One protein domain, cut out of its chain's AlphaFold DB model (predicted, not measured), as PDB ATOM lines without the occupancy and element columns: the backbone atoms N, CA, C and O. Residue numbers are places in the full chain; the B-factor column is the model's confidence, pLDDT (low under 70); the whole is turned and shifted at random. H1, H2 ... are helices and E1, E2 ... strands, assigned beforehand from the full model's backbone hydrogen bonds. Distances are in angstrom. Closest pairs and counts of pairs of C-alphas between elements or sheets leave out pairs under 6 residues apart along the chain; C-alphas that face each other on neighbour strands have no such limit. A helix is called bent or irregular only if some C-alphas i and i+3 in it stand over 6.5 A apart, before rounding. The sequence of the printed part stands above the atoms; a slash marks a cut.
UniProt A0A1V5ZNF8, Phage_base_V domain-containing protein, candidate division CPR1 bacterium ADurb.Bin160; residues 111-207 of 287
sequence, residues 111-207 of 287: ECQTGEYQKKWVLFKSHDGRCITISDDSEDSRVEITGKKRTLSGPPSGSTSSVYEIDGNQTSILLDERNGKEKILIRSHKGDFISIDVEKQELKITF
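Overview. This is residues 111 to 207 of the 287 residues of the protein "Phage_base_V domain-containing protein" of candidate division CPR1 bacterium ADurb.Bin160 (UniProt A0A1V5ZNF8). What is the main picture? The model is a single sheet of seven strands side by side, E1 to E7 in chain order, the chain folding back at each step; between E3 and E4 it swings out to one side of the sheet in a long loop, residues 147 to 165, and the short helix H1. How is it made up? The printed part has 97 residues, with three strands, one helix and four more strands along the chain, in the sheet order E1, E2, E3, E4, E5, E6, E7, all antiparallel. The class is mostly strand, though under half of the residues are in named elements. How large is it? It is compact, with a radius of gyration of the C-alphas of 13.8 A and spans of 41 by 31 by 19 A.

Along the chain. Where are the strands? E1 is residues 120 to 125, 13.3 A from first to last C-alpha and beginning at C-alpha 120 (41.636, -48.051, -13.416); E2 is residues 131 to 135 and E3 residues 142 to 146. E4 is residues 172 to 176, E5 residues 183 to 187 and E6 residues 193 to 197. E7, residues 202 to 206, is 13.0 A long and ends at C-alpha 206 (44.740, -24.895, 6.293). Where is the helix? H1 is residues 166 to 169, 6.8 A from first to last C-alpha; it is irregular, but only just, by that same distance.

Arrangement. How do the inner strands E3 and E4 pair? They are antiparallel at 179 degrees; C-alphas 144 and 174 face each other at 4.6 A, and N 143 and O 175 are 2.9 A apart, within hydrogen-bond range. What lies on each side? E1, E2 and E3 form a meander, each strand the antiparallel neighbour of the one before, with N 133 and O 144 at 2.9 A and N 121 and O 134 at 2.8 A. E4, E5, E6 and E7 form another, with N 174 and O 185 at 2.8 A, N 196 and O 184 at 2.8 A, and N 195 and O 204 at 2.8 A. Where is H1? It is not on the sheet, but only just, with 4 pairs of C-alphas within 10 A, and it is apart from E5; it is too short for an O i to N i+4 pair, and its one O i to N i+3 pair is not within range.

Size, cuts and confidence. How far does it reach? The two C-alphas farthest apart, those of Gly 154 and Gln 201, are 42.1 A apart. Is the printed part whole? It has no cut, and the link from E3 to H1, 19 residues, is long. Where is confidence low? The mean pLDDT of the printed part is 80.6, and residues 149 to 169 are under 70.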
ATOM      1  N   GLU A 111      33.981 -46.010 -10.182       77.31
ATOM      2  CA  GLU A 111      35.342 -45.455 -10.217       77.31
ATOM      3  C   GLU A 111      36.114 -45.839 -11.484       77.31
ATOM      4  O   GLU A 111      37.002 -45.108 -11.910       77.31
ATOM      5  N   CYS A 112      35.752 -46.966 -12.089       82.50
ATOM      6  CA  CYS A 112      36.335 -47.463 -13.319       82.50
ATOM      7  C   CYS A 112      35.485 -47.108 -14.547       82.50
ATOM      8  O   CYS A 112      35.906 -47.414 -15.643       82.50
ATOM      9  N   GLN A 113      34.289 -46.518 -14.434       77.88
ATOM     10  CA  GLN A 113      33.387 -46.359 -15.593       77.88
ATOM     11  C   GLN A 113      33.768 -45.220 -16.557       77.88
ATOM     12  O   GLN A 113      33.170 -45.112 -17.627       77.88
ATOM     13  N   THR A 114      34.717 -44.353 -16.198       72.44
ATOM     14  CA  THR A 114      35.164 -43.230 -17.038       72.44
ATOM     15  C   THR A 114      36.539 -43.490 -17.634       72.44
ATOM     16  O   THR A 114      37.404 -44.053 -16.963       72.44
ATOM     17  N   GLY A 115      36.741 -43.023 -18.869       75.69
ATOM     18  CA  GLY A 115      37.999 -43.189 -19.593       75.69
ATOM     19  C   GLY A 115      38.282 -44.649 -19.943       75.69
ATOM     20  O   GLY A 115      37.371 -45.409 -20.283       75.69
ATOM     21  N   GLU A 116      39.547 -45.044 -19.868       85.44
ATOM     22  CA  GLU A 116      39.960 -46.424 -20.117       85.44
ATOM     23  C   GLU A 116      39.820 -47.261 -18.843       85.44
ATOM     24  O   GLU A 116      40.755 -47.391 -18.056       85.44
ATOM     25  N   TYR A 117      38.645 -47.861 -18.641       83.75
ATOM     26  CA  TYR A 117      38.319 -48.604 -17.419       83.75
ATOM     27  C   TYR A 117      39.340 -49.691 -17.046       83.75
ATOM     28  O   TYR A 117      39.551 -49.954 -15.866       83.75
ATOM     29  N   GLN A 118      40.005 -50.312 -18.028       87.56
ATOM     30  CA  GLN A 118      41.053 -51.317 -17.813       87.56
ATOM     31  C   GLN A 118      42.354 -50.759 -17.214       87.56
ATOM     32  O   GLN A 118      43.165 -51.536 -16.715       87.56
ATOM     33  N   LYS A 119      42.550 -49.437 -17.265       90.25
ATOM     34  CA  LYS A 119      43.668 -48.714 -16.641       90.25
ATOM     35  C   LYS A 119      43.320 -48.206 -15.237       90.25
ATOM     36  O   LYS A 119      44.144 -47.552 -14.612       90.25
ATOM     37  N   LYS A 120      42.107 -48.479 -14.739       88.81
ATOM     38  CA  LYS A 120      41.636 -48.051 -13.416       88.81
ATOM     39  C   LYS A 120      41.334 -49.257 -12.546       88.81
ATOM     40  O   LYS A 120      40.424 -50.035 -12.829       88.81
ATOM     41  N   TRP A 121      42.038 -49.373 -11.432       91.06
ATOM     42  CA  TRP A 121      41.909 -50.483 -10.500       91.06
ATOM     43  C   TRP A 121      41.398 -50.010  -9.149       91.06
ATOM     44  O   TRP A 121      41.995 -49.167  -8.483       91.06
ATOM     45  N   VAL A 122      40.304 -50.620  -8.702       89.56
ATOM     46  CA  VAL A 122      39.839 -50.514  -7.322       89.56
ATOM     47  C   VAL A 122      40.401 -51.700  -6.552       89.56
ATOM     48  O   VAL A 122      39.911 -52.820  -6.685       89.56
ATOM     49  N   LEU A 123      41.433 -51.455  -5.747       90.88
ATOM     50  CA  LEU A 123      42.066 -52.498  -4.934       90.88
ATOM     51  C   LEU A 123      41.162 -52.947  -3.785       90.88
ATOM     52  O   LEU A 123      41.183 -54.106  -3.375       90.88
ATOM     53  N   PHE A 124      40.365 -52.022  -3.254       88.88
ATOM     54  CA  PHE A 124      39.407 -52.307  -2.198       88.88
ATOM     55  C   PHE A 124      38.234 -51.337  -2.258       88.88
ATOM     56  O   PHE A 124      38.436 -50.130  -2.374       88.88
ATOM     57  N   LYS A 125      37.014 -51.858  -2.088       85.94
ATOM     58  CA  LYS A 125      35.810 -51.059  -1.858       85.94
ATOM     59  C   LYS A 125      34.931 -51.708  -0.801       85.94
ATOM     60  O   LYS A 125      34.493 -52.845  -0.945       85.94
ATOM     61  N   SER A 126      34.657 -50.968   0.266       84.38
ATOM     62  CA  SER A 126      33.705 -51.405   1.295       84.38
ATOM     63  C   SER A 126      32.260 -51.120   0.882       84.38
ATOM     64  O   SER A 126      32.002 -50.247   0.056       84.38
ATOM     65  N   HIS A 127      31.304 -51.791   1.534       78.06
ATOM     66  CA  HIS A 127      29.864 -51.538   1.367       78.06
ATOM     67  C   HIS A 127      29.486 -50.053   1.546       78.06
ATOM     68  O   HIS A 127      28.646 -49.520   0.831       78.06
ATOM     69  N   ASP A 128      30.155 -49.374   2.475       75.19
ATOM     70  CA  ASP A 128      29.953 -47.957   2.792       75.19
ATOM     71  C   ASP A 128      30.675 -46.992   1.826       75.19
ATOM     72  O   ASP A 128      30.708 -45.785   2.077       75.19
ATOM     73  N   GLY A 129      31.323 -47.502   0.774       77.00
ATOM     74  CA  GLY A 129      31.979 -46.684  -0.247       77.00
ATOM     75  C   GLY A 129      33.364 -46.146   0.124       77.00
ATOM     76  O   GLY A 129      33.824 -45.204  -0.511       77.00
ATOM     77  N   ARG A 130      34.043 -46.703   1.138       84.50
ATOM     78  CA  ARG A 130      35.493 -46.459   1.340       84.50
ATOM     79  C   ARG A 130      36.278 -47.197   0.269       84.50
ATOM     80  O   ARG A 130      35.961 -48.368   0.051       84.50
ATOM     81  N   CYS A 131      37.261 -46.541  -0.339       87.50
ATOM     82  CA  CYS A 131      37.902 -47.008  -1.561       87.50
ATOM     83  C   CYS A 131      39.422 -46.814  -1.527       87.50
ATOM     84  O   CYS A 131      39.904 -45.838  -0.951       87.50
ATOM     85  N   ILE A 132      40.150 -47.732  -2.162       93.12
ATOM     86  CA  ILE A 132      41.544 -47.546  -2.580       93.12
ATOM     87  C   ILE A 132      41.577 -47.726  -4.094       93.12
ATOM     88  O   ILE A 132      41.204 -48.794  -4.589       93.12
ATOM     89  N   THR A 133      42.010 -46.692  -4.807       91.31
ATOM     90  CA  THR A 133      42.019 -46.638  -6.272       91.31
ATOM     91  C   THR A 133      43.431 -46.363  -6.776       91.31
ATOM     92  O   THR A 133      44.117 -45.497  -6.236       91.31
ATOM     93  N   ILE A 134      43.833 -47.074  -7.825       94.81
ATOM     94  CA  ILE A 134      45.043 -46.821  -8.612       94.81
ATOM     95  C   ILE A 134      44.606 -46.654 -10.062       94.81
ATOM     96  O   ILE A 134      43.815 -47.457 -10.553       94.81
ATOM     97  N   SER A 135      45.080 -45.616 -10.735       92.88
ATOM     98  CA  SER A 135      44.698 -45.324 -12.111       92.88
ATOM     99  C   SER A 135      45.906 -44.893 -12.932       92.88
ATOM    100  O   SER A 135      46.556 -43.909 -12.588       92.88
ATOM    101  N   ASP A 136      46.126 -45.608 -14.035       93.19
ATOM    102  CA  ASP A 136      47.105 -45.320 -15.092       93.19
ATOM    103  C   ASP A 136      46.439 -44.649 -16.314       93.19
ATOM    104  O   ASP A 136      47.037 -44.507 -17.382       93.19
ATOM    105  N   ASP A 137      45.162 -44.276 -16.203       90.25
ATOM    106  CA  ASP A 137      44.484 -43.455 -17.208       90.25
ATOM    107  C   ASP A 137      45.128 -42.061 -17.232       90.25
ATOM    108  O   ASP A 137      45.238 -41.426 -16.186       90.25
ATOM    109  N   SER A 138      45.541 -41.554 -18.397       87.88
ATOM    110  CA  SER A 138      46.201 -40.244 -18.513       87.88
ATOM    111  C   SER A 138      45.311 -39.082 -18.068       87.88
ATOM    112  O   SER A 138      45.802 -38.085 -17.546       87.88
ATOM    113  N   GLU A 139      43.992 -39.217 -18.218       84.94
ATOM    114  CA  GLU A 139      43.024 -38.202 -17.785       84.94
ATOM    115  C   GLU A 139      42.737 -38.274 -16.273       84.94
ATOM    116  O   GLU A 139      42.096 -37.385 -15.695       84.94
ATOM    117  N   ASP A 140      43.208 -39.337 -15.617       84.06
ATOM    118  CA  ASP A 140      42.936 -39.658 -14.219       84.06
ATOM    119  C   ASP A 140      44.117 -40.356 -13.521       84.06
ATOM    120  O   ASP A 140      43.912 -41.290 -12.751       84.06
ATOM    121  N   SER A 141      45.354 -39.951 -13.820       90.06
ATOM    122  CA  SER A 141      46.570 -40.603 -13.312       90.06
ATOM    123  C   SER A 141      46.729 -40.321 -11.820       90.06
ATOM    124  O   SER A 141      47.120 -39.218 -11.439       90.06
ATOM    125  N   ARG A 142      46.342 -41.276 -10.961       91.44
ATOM    126  CA  ARG A 142      46.287 -41.050  -9.509       91.44
ATOM    127  C   ARG A 142      46.361 -42.313  -8.658       91.44
ATOM    128  O   ARG A 142      45.904 -43.386  -9.053       91.44
ATOM    129  N   VAL A 143      46.792 -42.122  -7.413       95.25
ATOM    130  CA  VAL A 143      46.539 -43.041  -6.295       95.25
ATOM    131  C   VAL A 143      45.667 -42.328  -5.271       95.25
ATOM    132  O   VAL A 143      45.971 -41.219  -4.836       95.25
ATOM    133  N   GLU A 144      44.565 -42.959  -4.878       91.62
ATOM    134  CA  GLU A 144      43.560 -42.337  -4.021       91.62
ATOM    135  C   GLU A 144      43.100 -43.292  -2.918       91.62
ATOM    136  O   GLU A 144      42.680 -44.420  -3.184       91.62
ATOM    137  N   ILE A 145      43.120 -42.814  -1.671       93.06
ATOM    138  CA  ILE A 145      42.482 -43.466  -0.528       93.06
ATOM    139  C   ILE A 145      41.353 -42.571  -0.054       93.06
ATOM    140  O   ILE A 145      41.572 -41.422   0.337       93.06
ATOM    141  N   THR A 146      40.140 -43.112  -0.025       87.25
ATOM    142  CA  THR A 146      38.969 -42.340   0.364       87.25
ATOM    143  C   THR A 146      38.263 -42.888   1.591       87.25
ATOM    144  O   THR A 146      38.046 -44.093   1.754       87.25
ATOM    145  N   GLY A 147      37.774 -41.959   2.413       83.38
ATOM    146  CA  GLY A 147      36.693 -42.208   3.356       83.38
ATOM    147  C   GLY A 147      35.389 -42.580   2.638       83.38
ATOM    148  O   GLY A 147      35.378 -43.013   1.485       83.38
ATOM    149  N   LYS A 148      34.252 -42.419   3.319       72.44
ATOM    150  CA  LYS A 148      32.950 -42.736   2.716       72.44
ATOM    151  C   LYS A 148      32.691 -41.794   1.533       72.44
ATOM    152  O   LYS A 148      32.514 -40.602   1.750       72.44
ATOM    153  N   LYS A 149      32.654 -42.330   0.315       61.19
ATOM    154  CA  LYS A 149      32.174 -41.628  -0.881       61.19
ATOM    155  C   LYS A 149      30.654 -41.464  -0.743       61.19
ATOM    156  O   LYS A 149      29.944 -42.469  -0.769       61.19
ATOM    157  N   ARG A 150      30.151 -40.267  -0.407       49.81
ATOM    158  CA  ARG A 150      28.780 -40.096   0.118       49.81
ATOM    159  C   ARG A 150      27.890 -39.214  -0.751       49.81
ATOM    160  O   ARG A 150      27.837 -38.020  -0.526       49.81
ATOM    161  N   THR A 151      27.015 -39.855  -1.515       47.78
ATOM    162  CA  THR A 151      25.634 -39.393  -1.768       47.78
ATOM    163  C   THR A 151      24.781 -40.618  -2.116       47.78
ATOM    164  O   THR A 151      24.520 -40.914  -3.276       47.78
ATOM    165  N   LEU A 152      24.382 -41.395  -1.100       42.41
ATOM    166  CA  LEU A 152      23.503 -42.557  -1.275       42.41
ATOM    167  C   LEU A 152      22.125 -42.265  -0.674       42.41
ATOM    168  O   LEU A 152      21.998 -42.123   0.541       42.41
ATOM    169  N   SER A 153      21.093 -42.224  -1.517       41.47
ATOM    170  CA  SER A 153      19.680 -42.322  -1.117       41.47
ATOM    171  C   SER A 153      19.166 -43.777  -1.116       41.47
ATOM    172  O   SER A 153      18.029 -44.025  -0.723       41.47
ATOM    173  N   GLY A 154      20.005 -44.746  -1.516       45.41
ATOM    174  CA  GLY A 154      19.726 -46.188  -1.578       45.41
ATOM    175  C   GLY A 154      21.017 -47.025  -1.713       45.41
ATOM    176  O   GLY A 154      22.104 -46.447  -1.738       45.41
ATOM    177  N   PRO A 155      20.944 -48.373  -1.765       43.47
ATOM    178  CA  PRO A 155      22.123 -49.235  -1.903       43.47
ATOM    179  C   PRO A 155      22.902 -48.934  -3.199       43.47
ATOM    180  O   PRO A 155      22.291 -48.522  -4.188       43.47
ATOM    181  N   PRO A 156      24.237 -49.129  -3.224       48.59
ATOM    182  CA  PRO A 156      25.066 -48.789  -4.379       48.59
ATOM    183  C   PRO A 156      24.634 -49.592  -5.615       48.59
ATOM    184  O   PRO A 156      24.889 -50.787  -5.718       48.59
ATOM    185  N   SER A 157      23.970 -48.919  -6.554       50.94
ATOM    186  CA  SER A 157      23.403 -49.500  -7.781       50.94
ATOM    187  C   SER A 157      24.324 -49.395  -8.999       50.94
ATOM    188  O   SER A 157      23.915 -49.710 -10.112       50.94
ATOM    189  N   GLY A 158      25.551 -48.896  -8.817       45.19
ATOM    190  CA  GLY A 158      26.402 -48.473  -9.932       45.19
ATOM    191  C   GLY A 158      26.029 -47.097 -10.499       45.19
ATOM    192  O   GLY A 158      26.539 -46.727 -11.551       45.19
ATOM    193  N   SER A 159      25.165 -46.334  -9.813       45.09
ATOM    194  CA  SER A 159      24.798 -44.971 -10.208       45.09
ATOM    195  C   SER A 159      26.001 -44.028 -10.180       45.09
ATOM    196  O   SER A 159      26.652 -43.865  -9.144       45.09
ATOM    197  N   THR A 160      26.243 -43.348 -11.298       48.34
ATOM    198  CA  THR A 160      27.291 -42.332 -11.462       48.34
ATOM    199  C   THR A 160      27.109 -41.145 -10.512       48.34
ATOM    200  O   THR A 160      28.092 -40.567 -10.063       48.34
ATOM    201  N   SER A 161      25.877 -40.829 -10.099       46.94
ATOM    202  CA  SER A 161      25.582 -39.729  -9.163       46.94
ATOM    203  C   SER A 161      26.191 -39.885  -7.759       46.94
ATOM    204  O   SER A 161      26.301 -38.902  -7.035       46.94
ATOM    205  N   SER A 162      26.624 -41.090  -7.371       46.12
ATOM    206  CA  SER A 162      27.191 -41.381  -6.042       46.12
ATOM    207  C   SER A 162      28.703 -41.095  -5.930       46.12
ATOM    208  O   SER A 162      29.298 -41.393  -4.890       46.12
ATOM    209  N   VAL A 163      29.365 -40.645  -7.008       50.16
ATOM    210  CA  VAL A 163      30.788 -40.989  -7.225       50.16
ATOM    211  C   VAL A 163      31.684 -39.801  -7.606       50.16
ATOM    212  O   VAL A 163      32.899 -39.971  -7.687       50.16
ATOM    213  N   TYR A 164      31.142 -38.593  -7.771       43.97
ATOM    214  CA  TYR A 164      31.931 -37.474  -8.318       43.97
ATOM    215  C   TYR A 164      32.048 -36.229  -7.438       43.97
ATOM    216  O   TYR A 164      32.878 -35.377  -7.739       43.97
ATOM    217  N   GLU A 165      31.332 -36.125  -6.317       47.19
ATOM    218  CA  GLU A 165      31.570 -35.021  -5.376       47.19
ATOM    219  C   GLU A 165      32.707 -35.370  -4.409       47.19
ATOM    220  O   GLU A 165      32.487 -35.767  -3.264       47.19
ATOM    221  N   ILE A 166      33.942 -35.224  -4.898       49.44
ATOM    222  CA  ILE A 166      35.149 -35.114  -4.056       49.44
ATOM    223  C   ILE A 166      35.009 -33.885  -3.133       49.44
ATOM    224  O   ILE A 166      35.444 -33.892  -1.980       49.44
ATOM    225  N   ASP A 167      34.341 -32.839  -3.627       50.66
ATOM    226  CA  ASP A 167      34.065 -31.600  -2.912       50.66
ATOM    227  C   ASP A 167      32.809 -31.706  -2.032       50.66
ATOM    228  O   ASP A 167      31.685 -31.612  -2.508       50.66
ATOM    229  N   GLY A 168      33.008 -31.869  -0.717       53.31
ATOM    230  CA  GLY A 168      31.989 -31.586   0.308       53.31
ATOM    231  C   GLY A 168      31.576 -32.757   1.207       53.31
ATOM    232  O   GLY A 168      31.097 -32.528   2.316       53.31
ATOM    233  N   ASN A 169      31.790 -34.010   0.792       62.84
ATOM    234  CA  ASN A 169      31.324 -35.179   1.559       62.84
ATOM    235  C   ASN A 169      32.422 -36.199   1.925       62.84
ATOM    236  O   ASN A 169      32.159 -37.113   2.717       62.84
ATOM    237  N   GLN A 170      33.643 -36.035   1.406       74.94
ATOM    238  CA  GLN A 170      34.689 -37.052   1.475       74.94
ATOM    239  C   GLN A 170      35.983 -36.534   2.113       74.94
ATOM    240  O   GLN A 170      36.454 -35.437   1.835       74.94
ATOM    241  N   THR A 171      36.560 -37.358   2.987       87.00
ATOM    242  CA  THR A 171      37.950 -37.218   3.442       87.00
ATOM    243  C   THR A 171      38.828 -38.082   2.542       87.00
ATOM    244  O   THR A 171      38.467 -39.238   2.299       87.00
ATOM    245  N   SER A 172      39.955 -37.559   2.071       89.81
ATOM    246  CA  SER A 172      40.808 -38.239   1.095       89.81
ATOM    247  C   SER A 172      42.300 -38.042   1.354       89.81
ATOM    248  O   SER A 172      42.727 -37.065   1.974       89.81
ATOM    249  N   ILE A 173      43.069 -39.006   0.856       95.25
ATOM    250  CA  ILE A 173      44.501 -38.906   0.583       95.25
ATOM    251  C   ILE A 173      44.654 -39.148  -0.919       95.25
ATOM    252  O   ILE A 173      44.163 -40.158  -1.425       95.25
ATOM    253  N   LEU A 174      45.292 -38.220  -1.621       92.25
ATOM    254  CA  LEU A 174      45.412 -38.212  -3.073       92.25
ATOM    255  C   LEU A 174      46.860 -37.933  -3.476       92.25
ATOM    256  O   LEU A 174      47.459 -36.973  -2.993       92.25
ATOM    257  N   LEU A 175      47.369 -38.757  -4.384       96.31
ATOM    258  CA  LEU A 175      48.557 -38.505  -5.187       96.31
ATOM    259  C   LEU A 175      48.062 -38.347  -6.626       96.31
ATOM    260  O   LEU A 175      47.526 -39.299  -7.190       96.31
ATOM    261  N   ASP A 176      48.155 -37.138  -7.166       93.12
ATOM    262  CA  ASP A 176      47.734 -36.782  -8.523       93.12
ATOM    263  C   ASP A 176      48.993 -36.611  -9.377       93.12
ATOM    264  O   ASP A 176      49.865 -35.832  -9.005       93.12
ATOM    265  N   GLU A 177      49.081 -37.340 -10.485       92.56
ATOM    266  CA  GLU A 177      50.223 -37.358 -11.416       92.56
ATOM    267  C   GLU A 177      49.788 -36.928 -12.827       92.56
ATOM    268  O   GLU A 177      50.457 -37.189 -13.827       92.56
ATOM    269  N   ARG A 178      48.611 -36.303 -12.948       88.81
ATOM    270  CA  ARG A 178      48.163 -35.749 -14.226       88.81
ATOM    271  C   ARG A 178      48.991 -34.522 -14.568       88.81
ATOM    272  O   ARG A 178      49.098 -33.616 -13.746       88.81
ATOM    273  N   ASN A 179      49.443 -34.465 -15.816       87.25
ATOM    274  CA  ASN A 179      50.233 -33.358 -16.347       87.25
ATOM    275  C   ASN A 179      49.588 -31.986 -16.055       87.25
ATOM    276  O   ASN A 179      48.448 -31.733 -16.467       87.25
ATOM    277  N   GLY A 180      50.313 -31.114 -15.353       87.19
ATOM    278  CA  GLY A 180      49.879 -29.768 -14.956       87.19
ATOM    279  C   GLY A 180      48.864 -29.729 -13.804       87.19
ATOM    280  O   GLY A 180      48.157 -28.734 -13.627       87.19
ATOM    281  N   LYS A 181      48.699 -30.829 -13.061       86.38
ATOM    282  CA  LYS A 181      47.797 -30.956 -11.897       86.38
ATOM    283  C   LYS A 181      48.444 -31.717 -10.738       86.38
ATOM    284  O   LYS A 181      47.743 -32.077  -9.786       86.38
ATOM    285  N   GLU A 182      49.744 -31.963 -10.822       94.50
ATOM    286  CA  GLU A 182      50.492 -32.824  -9.926       94.50
ATOM    287  C   GLU A 182      50.447 -32.289  -8.494       94.50
ATOM    288  O   GLU A 182      50.790 -31.135  -8.211       94.50
ATOM    289  N   LYS A 183      49.990 -33.128  -7.562       95.00
ATOM    290  CA  LYS A 183      49.871 -32.743  -6.153       95.00
ATOM    291  C   LYS A 183      49.784 -33.934  -5.219       95.00
ATOM    292  O   LYS A 183      49.243 -34.986  -5.557       95.00
ATOM    293  N   ILE A 184      50.195 -33.695  -3.979       97.69
ATOM    294  CA  ILE A 184      49.887 -34.561  -2.839       97.69
ATOM    295  C   ILE A 184      48.869 -33.826  -1.971       97.69
ATOM    296  O   ILE A 184      49.117 -32.699  -1.551       97.69
ATOM    297  N   LEU A 185      47.727 -34.446  -1.686       93.75
ATOM    298  CA  LEU A 185      46.640 -33.824  -0.932       93.75
ATOM    299  C   LEU A 185      46.118 -34.756   0.159       93.75
ATOM    300  O   LEU A 185      45.692 -35.875  -0.116       93.75
ATOM    301  N   ILE A 186      46.061 -34.250   1.388       95.69
ATOM    302  CA  ILE A 186      45.287 -34.826   2.488       95.69
ATOM    303  C   ILE A 186      44.196 -33.824   2.831       95.69
ATOM    304  O   ILE A 186      44.493 -32.687   3.191       95.69
ATOM    305  N   ARG A 187      42.931 -34.230   2.734       90.31
ATOM    306  CA  ARG A 187      41.797 -33.316   2.903       90.31
ATOM    307  C   ARG A 187      40.679 -33.927   3.730       90.31
ATOM    308  O   ARG A 187      40.352 -35.101   3.579       90.31
ATOM    309  N   SER A 188      40.042 -33.107   4.563       89.31
ATOM    310  CA  SER A 188      38.801 -33.429   5.265       89.31
ATOM    311  C   SER A 188      37.569 -33.007   4.453       89.31
ATOM    312  O   SER A 188      37.578 -31.998   3.744       89.31
ATOM    313  N   HIS A 189      36.451 -33.716   4.636       83.50
ATOM    314  CA  HIS A 189      35.157 -33.316   4.058       83.50
ATOM    315  C   HIS A 189      34.657 -31.942   4.544       83.50
ATOM    316  O   HIS A 189      33.729 -31.391   3.966       83.50
ATOM    317  N   LYS A 190      35.251 -31.382   5.609       84.62
ATOM    318  CA  LYS A 190      34.914 -30.056   6.149       84.62
ATOM    319  C   LYS A 190      35.747 -28.923   5.543       84.62
ATOM    320  O   LYS A 190      35.503 -27.770   5.883       84.62
ATOM    321  N   GLY A 191      36.694 -29.244   4.660       86.12
ATOM    322  CA  GLY A 191      37.525 -28.268   3.955       86.12
ATOM    323  C   GLY A 191      38.914 -28.043   4.551       86.12
ATOM    324  O   GLY A 191      39.669 -27.272   3.974       86.12
ATOM    325  N   ASP A 192      39.281 -28.713   5.647       93.12
ATOM    326  CA  ASP A 192      40.658 -28.665   6.163       93.12
ATOM    327  C   ASP A 192      41.591 -29.481   5.257       93.12
ATOM    328  O   ASP A 192      41.189 -30.545   4.770       93.12
ATOM    329  N   PHE A 193      42.830 -29.031   5.044       95.31
ATOM    330  CA  PHE A 193      43.769 -29.739   4.176       95.31
ATOM    331  C   PHE A 193      45.253 -29.499   4.482       95.31
ATOM    332  O   PHE A 193      45.656 -28.498   5.078       95.31
ATOM    333  N   ILE A 194      46.060 -30.439   3.992       98.31
ATOM    334  CA  ILE A 194      47.503 -30.343   3.774       98.31
ATOM    335  C   ILE A 194      47.730 -30.653   2.293       98.31
ATOM    336  O   ILE A 194      47.296 -31.704   1.820       98.31
ATOM    337  N   SER A 195      48.371 -29.750   1.558       96.94
ATOM    338  CA  SER A 195      48.585 -29.867   0.114       96.94
ATOM    339  C   SER A 195      50.027 -29.541  -0.243       96.94
ATOM    340  O   SER A 195      50.538 -28.518   0.201       96.94
ATOM    341  N   ILE A 196      50.642 -30.371  -1.078       98.31
ATOM    342  CA  ILE A 196      51.892 -30.074  -1.776       98.31
ATOM    343  C   ILE A 196      51.534 -29.908  -3.248       98.31
ATOM    344  O   ILE A 196      51.091 -30.866  -3.878       98.31
ATOM    345  N   ASP A 197      51.667 -28.690  -3.763       95.75
ATOM    346  CA  ASP A 197      51.595 -28.396  -5.195       95.75
ATOM    347  C   ASP A 197      52.978 -28.679  -5.794       95.75
ATOM    348  O   ASP A 197      53.964 -28.060  -5.382       95.75
ATOM    349  N   VAL A 198      53.069 -29.668  -6.685       95.75
ATOM    350  CA  VAL A 198      54.359 -30.153  -7.201       95.75
ATOM    351  C   VAL A 198      54.949 -29.165  -8.204       95.75
ATOM    352  O   VAL A 198      56.147 -28.892  -8.150       95.75
ATOM    353  N   GLU A 199      54.117 -28.576  -9.062       93.50
ATOM    354  CA  GLU A 199      54.550 -27.587 -10.053       93.50
ATOM    355  C   GLU A 199      55.077 -26.317  -9.370       93.50
ATOM    356  O   GLU A 199      56.147 -25.816  -9.716       93.50
ATOM    357  N   LYS A 200      54.361 -25.824  -8.349       96.06
ATOM    358  CA  LYS A 200      54.761 -24.625  -7.590       96.06
ATOM    359  C   LYS A 200      55.770 -24.895  -6.476       96.06
ATOM    360  O   LYS A 200      56.256 -23.939  -5.879       96.06
ATOM    361  N   GLN A 201      56.049 -26.163  -6.170       96.81
ATOM    362  CA  GLN A 201      56.846 -26.589  -5.012       96.81
ATOM    363  C   GLN A 201      56.357 -25.965  -3.693       96.81
ATOM    364  O   GLN A 201      57.134 -25.503  -2.859       96.81
ATOM    365  N   GLU A 202      55.039 -25.931  -3.505       97.69
ATOM    366  CA  GLU A 202      54.402 -25.169  -2.432       97.69
ATOM    367  C   GLU A 202      53.683 -26.094  -1.446       97.69
ATOM    368  O   GLU A 202      52.799 -26.864  -1.825       97.69
ATOM    369  N   LEU A 203      54.013 -25.970  -0.157       98.25
ATOM    370  CA  LEU A 203      53.260 -26.588   0.932       98.25
ATOM    371  C   LEU A 203      52.210 -25.609   1.473       98.25
ATOM    372  O   LEU A 203      52.544 -24.541   1.984       98.25
ATOM    373  N   LYS A 204      50.940 -26.019   1.453       98.00
ATOM    374  CA  LYS A 204      49.816 -25.300   2.061       98.00
ATOM    375  C   LYS A 204      49.149 -26.143   3.138       98.00
ATOM    376  O   LYS A 204      48.777 -27.290   2.902       98.00
ATOM    377  N   ILE A 205      48.954 -25.549   4.313       98.38
ATOM    378  CA  ILE A 205      48.265 -26.160   5.454       98.38
ATOM    379  C   ILE A 205      47.138 -25.220   5.872       98.38
ATOM    380  O   ILE A 205      47.367 -24.036   6.108       98.38
ATOM    381  N   THR A 206      45.905 -25.715   5.942       96.94
ATOM    382  CA  THR A 206      44.740 -24.895   6.293       96.94
ATOM    383  C   THR A 206      43.756 -25.693   7.128       96.94
ATOM    384  O   THR A 206      43.333 -26.779   6.741       96.94
ATOM    385  N   PHE A 207      43.377 -25.128   8.273       97.00
ATOM    386  CA  PHE A 207      42.420 -25.712   9.206       97.00
ATOM    387  C   PHE A 207      41.490 -24.626   9.736       97.00
ATOM    388  O   PHE A 207      41.911 -23.494   9.962       97.00
TER     389      PHE A 207